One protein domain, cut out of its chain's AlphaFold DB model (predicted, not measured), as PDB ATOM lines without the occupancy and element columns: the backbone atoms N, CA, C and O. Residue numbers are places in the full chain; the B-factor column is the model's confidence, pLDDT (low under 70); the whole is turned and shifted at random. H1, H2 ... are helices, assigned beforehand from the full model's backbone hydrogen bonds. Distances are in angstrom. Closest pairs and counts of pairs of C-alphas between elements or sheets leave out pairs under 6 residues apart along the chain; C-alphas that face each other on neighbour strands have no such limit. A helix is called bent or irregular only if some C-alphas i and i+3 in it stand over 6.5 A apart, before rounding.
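Overview. This is residues 477 to 503 and 517 to 566 of the 566 residues of the protein "Glyco_trans_2-like domain-containing protein" of Planctomycetes bacterium (UniProt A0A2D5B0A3). Two long helices, H2 and H1, lie side by side and run opposite ways; at one end residues 546 to 566, with H3, stick out and lengthen the rod. The printed part has 77 residues with three named helices, H1, H2, H3, and no named strand: all helix. It is extended, with radius of gyration of the C-alphas 20.3 A and spans of 71 by 19 by 8 A.

Arrangement. H2, residues 517 to 549, touches H1, residues 477 to 501, at a shallow tilt of 12 degrees; their closest C-alphas, of Gly 540 and Ile 477, are 4.5 A apart. H3, residues 552 to 564, is close to H2 but not clearly touching, at a steep tilt of 47 degrees; their closest C-alphas, of His 553 and Ile 547, are 7.6 A apart. H1 and H3 are apart. Every O i to N i+4 pair is within hydrogen-bond range in H1 and H2, 7 of 9 in H3.

Along the chain. H2 measures 47.2 A from first to last C-alpha, H1 35.1 A, H3 19.2 A. C-alpha 477 is at (14.042, 1.173, -30.554), C-alpha 564 at (12.261, 28.462, -36.040). H3 is only just irregular: C-alphas 552 and 555 are 6.6 A apart.

Size, cuts and confidence. Residues 504 to 516 are cut out; C-alphas 503 and 517 are 15.3 A apart. H2 to H3 is a tight link. Residues 503 and 551 to 566 have pLDDT under 70.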
ATOM      1  N   ILE A 477      14.087   2.440 -29.829       88.06
ATOM      2  CA  ILE A 477      14.042   1.173 -30.554       88.06
ATOM      3  C   ILE A 477      15.375   0.818 -31.218       88.06
ATOM      4  O   ILE A 477      15.667  -0.358 -31.376       88.06
ATOM      5  N   GLN A 478      16.228   1.788 -31.556       86.19
ATOM      6  CA  GLN A 478      17.531   1.491 -32.160       86.19
ATOM      7  C   GLN A 478      18.502   0.856 -31.163       86.19
ATOM      8  O   GLN A 478      19.281  -0.015 -31.538       86.19
ATOM      9  N   TYR A 479      18.435   1.251 -29.890       87.12
ATOM     10  CA  TYR A 479      19.294   0.692 -28.849       87.12
ATOM     11  C   TYR A 479      18.917  -0.756 -28.555       87.12
ATOM     12  O   TYR A 479      19.734  -1.664 -28.696       87.12
ATOM     13  N   PHE A 480      17.658  -0.980 -28.186       91.69
ATOM     14  CA  PHE A 480      17.172  -2.319 -27.869       91.69
ATOM     15  C   PHE A 480      17.053  -3.210 -29.105       91.69
ATOM     16  O   PHE A 480      17.311  -4.407 -29.018       91.69
ATOM     17  N   GLY A 481      16.757  -2.628 -30.267       92.25
ATOM     18  CA  GLY A 481      16.802  -3.306 -31.556       92.25
ATOM     19  C   GLY A 481      18.201  -3.817 -31.880       92.25
ATOM     20  O   GLY A 481      18.332  -4.962 -32.286       92.25
ATOM     21  N   LEU A 482      19.262  -3.044 -31.617       93.12
ATOM     22  CA  LEU A 482      20.634  -3.529 -31.802       93.12
ATOM     23  C   LEU A 482      20.953  -4.725 -30.888       93.12
ATOM     24  O   LEU A 482      21.523  -5.706 -31.358       93.12
ATOM     25  N   PHE A 483      20.550  -4.686 -29.613       94.12
ATOM     26  CA  PHE A 483      20.706  -5.832 -28.700       94.12
ATOM     27  C   PHE A 483      19.875  -7.047 -29.134       94.12
ATOM     28  O   PHE A 483      20.336  -8.186 -29.049       94.12
ATOM     29  N   SER A 484      18.671  -6.808 -29.651       96.25
ATOM     30  CA  SER A 484      17.810  -7.831 -30.237       96.25
ATOM     31  C   SER A 484      18.492  -8.475 -31.457       96.25
ATOM     32  O   SER A 484      18.725  -9.680 -31.465       96.25
ATOM     33  N   LEU A 485      18.973  -7.697 -32.431       96.00
ATOM     34  CA  LEU A 485      19.722  -8.246 -33.569       96.00
ATOM     35  C   LEU A 485      20.998  -8.989 -33.141       96.00
ATOM     36  O   LEU A 485      21.298 -10.039 -33.705       96.00
ATOM     37  N   ALA A 486      21.737  -8.486 -32.149       95.88
ATOM     38  CA  ALA A 486      22.946  -9.142 -31.652       95.88
ATOM     39  C   ALA A 486      22.645 -10.507 -31.011       95.88
ATOM     40  O   ALA A 486      23.355 -11.480 -31.265       95.88
ATOM     41  N   THR A 487      21.577 -10.600 -30.214       96.31
ATOM     42  CA  THR A 487      21.135 -11.868 -29.611       96.31
ATOM     43  C   THR A 487      20.590 -12.837 -30.657       96.31
ATOM     44  O   THR A 487      20.912 -14.021 -30.596       96.31
ATOM     45  N   LEU A 488      19.870 -12.349 -31.672       96.81
ATOM     46  CA  LEU A 488      19.439 -13.165 -32.809       96.81
ATOM     47  C   LEU A 488      20.636 -13.723 -33.591       96.81
ATOM     48  O   LEU A 488      20.694 -14.922 -33.848       96.81
ATOM     49  N   ALA A 489      21.613 -12.878 -33.930       97.12
ATOM     50  CA  ALA A 489      22.823 -13.297 -34.634       97.12
ATOM     51  C   ALA A 489      23.635 -14.316 -33.817       97.12
ATOM     52  O   ALA A 489      24.086 -15.322 -34.363       97.12
ATOM     53  N   GLY A 490      23.770 -14.097 -32.505       96.44
ATOM     54  CA  GLY A 490      24.406 -15.047 -31.591       96.44
ATOM     55  C   GLY A 490      23.665 -16.384 -31.515       96.44
ATOM     56  O   GLY A 490      24.300 -17.435 -31.541       96.44
ATOM     57  N   GLY A 491      22.329 -16.356 -31.493       96.19
ATOM     58  CA  GLY A 491      21.489 -17.555 -31.522       96.19
ATOM     59  C   GLY A 491      21.611 -18.336 -32.826       96.19
ATOM     60  O   GLY A 491      21.744 -19.554 -32.790       96.19
ATOM     61  N   LEU A 492      21.645 -17.647 -33.972       95.88
ATOM     62  CA  LEU A 492      21.861 -18.269 -35.283       95.88
ATOM     63  C   LEU A 492      23.264 -18.873 -35.406       95.88
ATOM     64  O   LEU A 492      23.402 -19.983 -35.914       95.88
ATOM     65  N   LEU A 493      24.295 -18.182 -34.910       95.56
ATOM     66  CA  LEU A 493      25.666 -18.695 -34.889       95.56
ATOM     67  C   LEU A 493      25.772 -19.943 -34.006       95.56
ATOM     68  O   LEU A 493      26.299 -20.962 -34.444       95.56
ATOM     69  N   PHE A 494      25.241 -19.873 -32.784       93.81
ATOM     70  CA  PHE A 494      25.224 -21.007 -31.863       93.81
ATOM     71  C   PHE A 494      24.425 -22.179 -32.437       93.81
ATOM     72  O   PHE A 494      24.907 -23.304 -32.416       93.81
ATOM     73  N   GLY A 495      23.248 -21.916 -33.012       91.44
ATOM     74  CA  GLY A 495      22.427 -22.922 -33.681       91.44
ATOM     75  C   GLY A 495      23.144 -23.570 -34.865       91.44
ATOM     76  O   GLY A 495      23.108 -24.786 -35.002       91.44
ATOM     77  N   GLY A 496      23.858 -22.788 -35.679       90.31
ATOM     78  CA  GLY A 496      24.670 -23.301 -36.783       90.31
ATOM     79  C   GLY A 496      25.804 -24.216 -36.312       90.31
ATOM     80  O   GLY A 496      25.957 -25.317 -36.836       90.31
ATOM     81  N   VAL A 497      26.554 -23.805 -35.283       88.25
ATOM     82  CA  VAL A 497      27.609 -24.635 -34.670       88.25
ATOM     83  C   VAL A 497      27.017 -25.895 -34.036       88.25
ATOM     84  O   VAL A 497      27.558 -26.986 -34.207       88.25
ATOM     85  N   ALA A 498      25.882 -25.767 -33.347       86.88
ATOM     86  CA  ALA A 498      25.183 -26.890 -32.745       86.88
ATOM     87  C   ALA A 498      24.741 -27.905 -33.809       86.88
ATOM     88  O   ALA A 498      24.999 -29.092 -33.644       86.88
ATOM     89  N   LEU A 499      24.174 -27.459 -34.934       83.56
ATOM     90  CA  LEU A 499      23.800 -28.333 -36.053       83.56
ATOM     91  C   LEU A 499      25.003 -29.066 -36.660       83.56
ATOM     92  O   LEU A 499      24.890 -30.247 -36.971       83.56
ATOM     93  N   MET A 500      26.160 -28.406 -36.778       82.31
ATOM     94  CA  MET A 500      27.401 -29.061 -37.222       82.31
ATOM     95  C   MET A 500      27.904 -30.105 -36.216       82.31
ATOM     96  O   MET A 500      28.477 -31.111 -36.619       82.31
ATOM     97  N   SER A 501      27.679 -29.886 -34.916       77.00
ATOM     98  CA  SER A 501      28.063 -30.831 -33.858       77.00
ATOM     99  C   SER A 501      27.142 -32.048 -33.741       77.00
ATOM    100  O   SER A 501      27.497 -33.010 -33.068       77.00
ATOM    101  N   LEU A 502      25.962 -32.005 -34.367       74.50
ATOM    102  CA  LEU A 502      24.954 -33.066 -34.281       74.50
ATOM    103  C   LEU A 502      25.185 -34.229 -35.252       74.50
ATOM    104  O   LEU A 502      24.307 -35.073 -35.353       74.50
ATOM    105  N   ASP A 503      26.336 -34.272 -35.929       65.62
ATOM    106  CA  ASP A 503      26.768 -35.344 -36.834       65.62
ATOM    107  C   ASP A 503      25.601 -35.931 -37.654       65.62
ATOM    108  O   ASP A 503      25.145 -37.053 -37.453       65.62
ATOM    109  N   GLU A 517      21.821 -35.678 -23.249       76.25
ATOM    110  CA  GLU A 517      21.895 -34.509 -22.344       76.25
ATOM    111  C   GLU A 517      22.468 -33.258 -23.042       76.25
ATOM    112  O   GLU A 517      22.029 -32.129 -22.804       76.25
ATOM    113  N   TRP A 518      23.397 -33.469 -23.982       75.12
ATOM    114  CA  TRP A 518      23.945 -32.436 -24.862       75.12
ATOM    115  C   TRP A 518      22.890 -31.807 -25.789       75.12
ATOM    116  O   TRP A 518      22.799 -30.584 -25.889       75.12
ATOM    117  N   GLN A 519      22.048 -32.628 -26.421       80.06
ATOM    118  CA  GLN A 519      20.973 -32.176 -27.310       80.06
ATOM    119  C   GLN A 519      19.913 -31.390 -26.533       80.06
ATOM    120  O   GLN A 519      19.489 -30.321 -26.974       80.06
ATOM    121  N   MET A 520      19.548 -31.860 -25.335       82.69
ATOM    122  CA  MET A 520      18.650 -31.119 -24.447       82.69
ATOM    123  C   MET A 520      19.258 -29.775 -24.043       82.69
ATOM    124  O   MET A 520      18.569 -28.756 -24.079       82.69
ATOM    125  N   SER A 521      20.551 -29.732 -23.716       85.44
ATOM    126  CA  SER A 521      21.241 -28.490 -23.344       85.44
ATOM    127  C   SER A 521      21.248 -27.462 -24.482       85.44
ATOM    128  O   SER A 521      20.976 -26.287 -24.238       85.44
ATOM    129  N   ILE A 522      21.473 -27.894 -25.730       88.31
ATOM    130  CA  ILE A 522      21.407 -27.027 -26.921       88.31
ATOM    131  C   ILE A 522      20.029 -26.367 -27.045       88.31
ATOM    132  O   ILE A 522      19.949 -25.154 -27.245       88.31
ATOM    133  N   VAL A 523      18.951 -27.145 -26.899       88.12
ATOM    134  CA  VAL A 523      17.576 -26.632 -27.005       88.12
ATOM    135  C   VAL A 523      17.296 -25.585 -25.925       88.12
ATOM    136  O   VAL A 523      16.757 -24.524 -26.236       88.12
ATOM    137  N   HIS A 524      17.711 -25.828 -24.677       91.94
ATOM    138  CA  HIS A 524      17.534 -24.858 -23.590       91.94
ATOM    139  C   HIS A 524      18.328 -23.569 -23.832       91.94
ATOM    140  O   HIS A 524      17.790 -22.477 -23.650       91.94
ATOM    141  N   ILE A 525      19.580 -23.672 -24.285       93.06
ATOM    142  CA  ILE A 525      20.413 -22.499 -24.588       93.06
ATOM    143  C   ILE A 525      19.792 -21.684 -25.730       93.06
ATOM    144  O   ILE A 525      19.651 -20.467 -25.605       93.06
ATOM    145  N   LEU A 526      19.351 -22.339 -26.809       93.94
ATOM    146  CA  LEU A 526      18.659 -21.674 -27.916       93.94
ATOM    147  C   LEU A 526      17.352 -21.014 -27.464       93.94
ATOM    148  O   LEU A 526      17.088 -19.875 -27.849       93.94
ATOM    149  N   ALA A 527      16.566 -21.676 -26.612       95.19
ATOM    150  CA  ALA A 527      15.334 -21.116 -26.063       95.19
ATOM    151  C   ALA A 527      15.598 -19.867 -25.204       95.19
ATOM    152  O   ALA A 527      14.873 -18.878 -25.324       95.19
ATOM    153  N   VAL A 528      16.654 -19.869 -24.381       96.81
ATOM    154  CA  VAL A 528      17.059 -18.702 -23.577       96.81
ATOM    155  C   VAL A 528      17.523 -17.552 -24.474       96.81
ATOM    156  O   VAL A 528      17.089 -16.416 -24.274       96.81
ATOM    157  N   ILE A 529      18.352 -17.825 -25.488       96.38
ATOM    158  CA  ILE A 529      18.824 -16.796 -26.427       96.38
ATOM    159  C   ILE A 529      17.650 -16.201 -27.218       96.38
ATOM    160  O   ILE A 529      17.548 -14.980 -27.351       96.38
ATOM    161  N   PHE A 530      16.731 -17.040 -27.698       95.88
ATOM    162  CA  PHE A 530      15.540 -16.591 -28.417       95.88
ATOM    163  C   PHE A 530      14.594 -15.778 -27.520       95.88
ATOM    164  O   PHE A 530      14.083 -14.736 -27.931       95.88
ATOM    165  N   SER A 531      14.424 -16.190 -26.262       97.06
ATOM    166  CA  SER A 531      13.657 -15.426 -25.272       97.06
ATOM    167  C   SER A 531      14.286 -14.055 -25.008       97.06
ATOM    168  O   SER A 531      13.567 -13.062 -24.914       97.06
ATOM    169  N   ALA A 532      15.621 -13.965 -24.955       96.44
ATOM    170  CA  ALA A 532      16.331 -12.693 -24.819       96.44
ATOM    171  C   ALA A 532      16.139 -11.781 -26.046       96.44
ATOM    172  O   ALA A 532      15.898 -10.583 -25.882       96.44
ATOM    173  N   PHE A 533      16.173 -12.341 -27.263       97.25
ATOM    174  CA  PHE A 533      15.866 -11.615 -28.504       97.25
ATOM    175  C   PHE A 533      14.479 -10.964 -28.453       97.25
ATOM    176  O   PHE A 533      14.351  -9.757 -28.693       97.25
ATOM    177  N   ILE A 534      13.464 -11.755 -28.089       97.00
ATOM    178  CA  ILE A 534      12.079 -11.302 -27.939       97.00
ATOM    179  C   ILE A 534      11.977 -10.240 -26.839       97.00
ATOM    180  O   ILE A 534      11.378  -9.187 -27.056       97.00
ATOM    181  N   TYR A 535      12.592 -10.480 -25.679       96.81
ATOM    182  CA  TYR A 535      12.578  -9.550 -24.552       96.81
ATOM    183  C   TYR A 535      13.111  -8.168 -24.942       96.81
ATOM    184  O   TYR A 535      12.439  -7.166 -24.698       96.81
ATOM    185  N   PHE A 536      14.277  -8.093 -25.597       96.19
ATOM    186  CA  PHE A 536      14.836  -6.810 -26.030       96.19
ATOM    187  C   PHE A 536      13.980  -6.134 -27.101       96.19
ATOM    188  O   PHE A 536      13.792  -4.919 -27.041       96.19
ATOM    189  N   LEU A 537      13.407  -6.893 -28.038       95.19
ATOM    190  CA  LEU A 537      12.507  -6.341 -29.051       95.19
ATOM    191  C   LEU A 537      11.281  -5.671 -28.407       95.19
ATOM    192  O   LEU A 537      10.985  -4.508 -28.695       95.19
ATOM    193  N   PHE A 538      10.604  -6.373 -27.493       96.25
ATOM    194  CA  PHE A 538       9.440  -5.839 -26.784       96.25
ATOM    195  C   PHE A 538       9.804  -4.682 -25.857       96.25
ATOM    196  O   PHE A 538       9.075  -3.694 -25.817       96.25
ATOM    197  N   LEU A 539      10.935  -4.757 -25.154       94.50
ATOM    198  CA  LEU A 539      11.410  -3.662 -24.309       94.50
ATOM    199  C   LEU A 539      11.664  -2.389 -25.132       94.50
ATOM    200  O   LEU A 539      11.295  -1.296 -24.705       94.50
ATOM    201  N   GLY A 540      12.223  -2.528 -26.339       92.88
ATOM    202  CA  GLY A 540      12.397  -1.426 -27.283       92.88
ATOM    203  C   GLY A 540      11.083  -0.809 -27.746       92.88
ATOM    204  O   GLY A 540      10.943   0.415 -27.739       92.88
ATOM    205  N   LEU A 541      10.105  -1.643 -28.097       92.69
ATOM    206  CA  LEU A 541       8.786  -1.188 -28.532       92.69
ATOM    207  C   LEU A 541       8.001  -0.518 -27.391       92.69
ATOM    208  O   LEU A 541       7.406   0.539 -27.589       92.69
ATOM    209  N   LEU A 542       8.058  -1.076 -26.179       92.81
ATOM    210  CA  LEU A 542       7.474  -0.470 -24.982       92.81
ATOM    211  C   LEU A 542       8.125   0.874 -24.651       92.81
ATOM    212  O   LEU A 542       7.417   1.823 -24.322       92.81
ATOM    213  N   ALA A 543       9.449   0.985 -24.772       89.75
ATOM    214  CA  ALA A 543      10.147   2.248 -24.556       89.75
ATOM    215  C   ALA A 543       9.735   3.322 -25.579       89.75
ATOM    216  O   ALA A 543       9.483   4.469 -25.203       89.75
ATOM    217  N   GLU A 544       9.617   2.949 -26.857       88.50
ATOM    218  CA  GLU A 544       9.127   3.824 -27.929       88.50
ATOM    219  C   GLU A 544       7.702   4.324 -27.634       88.50
ATOM    220  O   GLU A 544       7.423   5.526 -27.722       88.50
ATOM    221  N   LEU A 545       6.808   3.414 -27.232       89.12
ATOM    222  CA  LEU A 545       5.433   3.738 -26.856       89.12
ATOM    223  C   LEU A 545       5.379   4.647 -25.626       89.12
ATOM    224  O   LEU A 545       4.681   5.655 -25.655       89.12
ATOM    225  N   ALA A 546       6.141   4.347 -24.572       87.31
ATOM    226  CA  ALA A 546       6.169   5.142 -23.346       87.31
ATOM    227  C   ALA A 546       6.646   6.582 -23.602       87.31
ATOM    228  O   ALA A 546       6.087   7.541 -23.062       87.31
ATOM    229  N   ILE A 547       7.647   6.769 -24.464       82.81
ATOM    230  CA  ILE A 547       8.148   8.106 -24.812       82.81
ATOM    231  C   ILE A 547       7.138   8.888 -25.655       82.81
ATOM    232  O   ILE A 547       6.938  10.082 -25.417       82.81
ATOM    233  N   LYS A 548       6.457   8.231 -26.600       80.12
ATOM    234  CA  LYS A 548       5.393   8.869 -27.388       80.12
ATOM    235  C   LYS A 548       4.173   9.208 -26.528       80.12
ATOM    236  O   LYS A 548       3.654  10.318 -26.631       80.12
ATOM    237  N   ALA A 549       3.767   8.302 -25.638       81.56
ATOM    238  CA  ALA A 549       2.618   8.465 -24.747       81.56
ATOM    239  C   ALA A 549       2.850   9.522 -23.657       81.56
ATOM    240  O   ALA A 549       1.955  10.311 -23.371       81.56
ATOM    241  N   SER A 550       4.059   9.607 -23.092       75.62
ATOM    242  CA  SER A 550       4.405  10.621 -22.078       75.62
ATOM    243  C   SER A 550       4.398  12.060 -22.609       75.62
ATOM    244  O   SER A 550       4.558  13.007 -21.839       75.62
ATOM    245  N   GLY A 551       4.236  12.260 -23.923       60.84
ATOM    246  CA  GLY A 551       4.203  13.590 -24.526       60.84
ATOM    247  C   GLY A 551       5.539  14.334 -24.432       60.84
ATOM    248  O   GLY A 551       5.578  15.538 -24.689       60.84
ATOM    249  N   MET A 552       6.636  13.633 -24.116       58.50
ATOM    250  CA  MET A 552       7.984  14.200 -23.972       58.50
ATOM    251  C   MET A 552       8.438  14.940 -25.247       58.50
ATOM    252  O   MET A 552       9.132  15.949 -25.172       58.50
ATOM    253  N   HIS A 553       7.968  14.492 -26.419       50.97
ATOM    254  CA  HIS A 553       8.188  15.137 -27.722       50.97
ATOM    255  C   HIS A 553       7.159  16.223 -28.091       50.97
ATOM    256  O   HIS A 553       7.419  17.034 -28.984       50.97
ATOM    257  N   ARG A 554       5.987  16.256 -27.437       46.19
ATOM    258  CA  ARG A 554       4.869  17.138 -27.823       46.19
ATOM    259  C   ARG A 554       5.116  18.599 -27.441       46.19
ATOM    260  O   ARG A 554       4.583  19.479 -28.103       46.19
ATOM    261  N   ARG A 555       5.945  18.854 -26.419       44.94
ATOM    262  CA  ARG A 555       6.401  20.210 -26.060       44.94
ATOM    263  C   ARG A 555       7.630  20.636 -26.866       44.94
ATOM    264  O   ARG A 555       7.612  21.693 -27.473       44.94
ATOM    265  N   SER A 556       8.648  19.781 -26.987       47.03
ATOM    266  CA  SER A 556       9.913  20.166 -27.634       47.03
ATOM    267  C   SER A 556       9.814  20.397 -29.144       47.03
ATOM    268  O   SER A 556      10.552  21.222 -29.665       47.03
ATOM    269  N   THR A 557       8.936  19.686 -29.859       40.53
ATOM    270  CA  THR A 557       8.889  19.757 -31.332       40.53
ATOM    271  C   THR A 557       8.017  20.908 -31.822       40.53
ATOM    272  O   THR A 557       8.403  21.608 -32.751       40.53
ATOM    273  N   LEU A 558       6.866  21.141 -31.180       39.84
ATOM    274  CA  LEU A 558       5.983  22.249 -31.543       39.84
ATOM    275  C   LEU A 558       6.608  23.593 -31.148       39.84
ATOM    276  O   LEU A 558       6.594  24.514 -31.955       39.84
ATOM    277  N   ASP A 559       7.232  23.676 -29.966       43.31
ATOM    278  CA  ASP A 559       7.959  24.879 -29.545       43.31
ATOM    279  C   ASP A 559       9.216  25.108 -30.403       43.31
ATOM    280  O   ASP A 559       9.518  26.249 -30.729       43.31
ATOM    281  N   ARG A 560       9.911  24.049 -30.859       43.44
ATOM    282  CA  ARG A 560      11.017  24.180 -31.832       43.44
ATOM    283  C   ARG A 560      10.554  24.718 -33.181       43.44
ATOM    284  O   ARG A 560      11.160  25.652 -33.679       43.44
ATOM    285  N   ILE A 561       9.493  24.152 -33.758       39.25
ATOM    286  CA  ILE A 561       8.980  24.592 -35.066       39.25
ATOM    287  C   ILE A 561       8.434  26.024 -34.973       39.25
ATOM    288  O   ILE A 561       8.651  26.821 -35.877       39.25
ATOM    289  N   LEU A 562       7.762  26.376 -33.874       40.41
ATOM    290  CA  LEU A 562       7.267  27.738 -33.656       40.41
ATOM    291  C   LEU A 562       8.397  28.746 -33.397       40.41
ATOM    292  O   LEU A 562       8.254  29.895 -33.798       40.41
ATOM    293  N   ASN A 563       9.505  28.330 -32.776       39.59
ATOM    294  CA  ASN A 563      10.683  29.177 -32.570       39.59
ATOM    295  C   ASN A 563      11.587  29.291 -33.807       39.59
ATOM    296  O   ASN A 563      12.328  30.255 -33.894       39.59
ATOM    297  N   GLU A 564      11.560  28.338 -34.746       39.28
ATOM    298  CA  GLU A 564      12.261  28.462 -36.040       39.28
ATOM    299  C   GLU A 564      11.466  29.280 -37.076       39.28
ATOM    300  O   GLU A 564      12.024  29.714 -38.083       39.28
ATOM    301  N   LEU A 565      10.161  29.479 -36.856       34.94
ATOM    302  CA  LEU A 565       9.277  30.269 -37.725       34.94
ATOM    303  C   LEU A 565       9.136  31.744 -37.299       34.94
ATOM    304  O   LEU A 565       8.452  32.503 -37.993       34.94
ATOM    305  N   HIS A 566       9.769  32.147 -36.196       33.03
ATOM    306  CA  HIS A 566       9.969  33.538 -35.773       33.03
ATOM    307  C   HIS A 566      11.453  33.883 -35.864       33.03
ATOM    308  O   HIS A 566      11.748  35.056 -36.183       33.03
TER     309      HIS A 566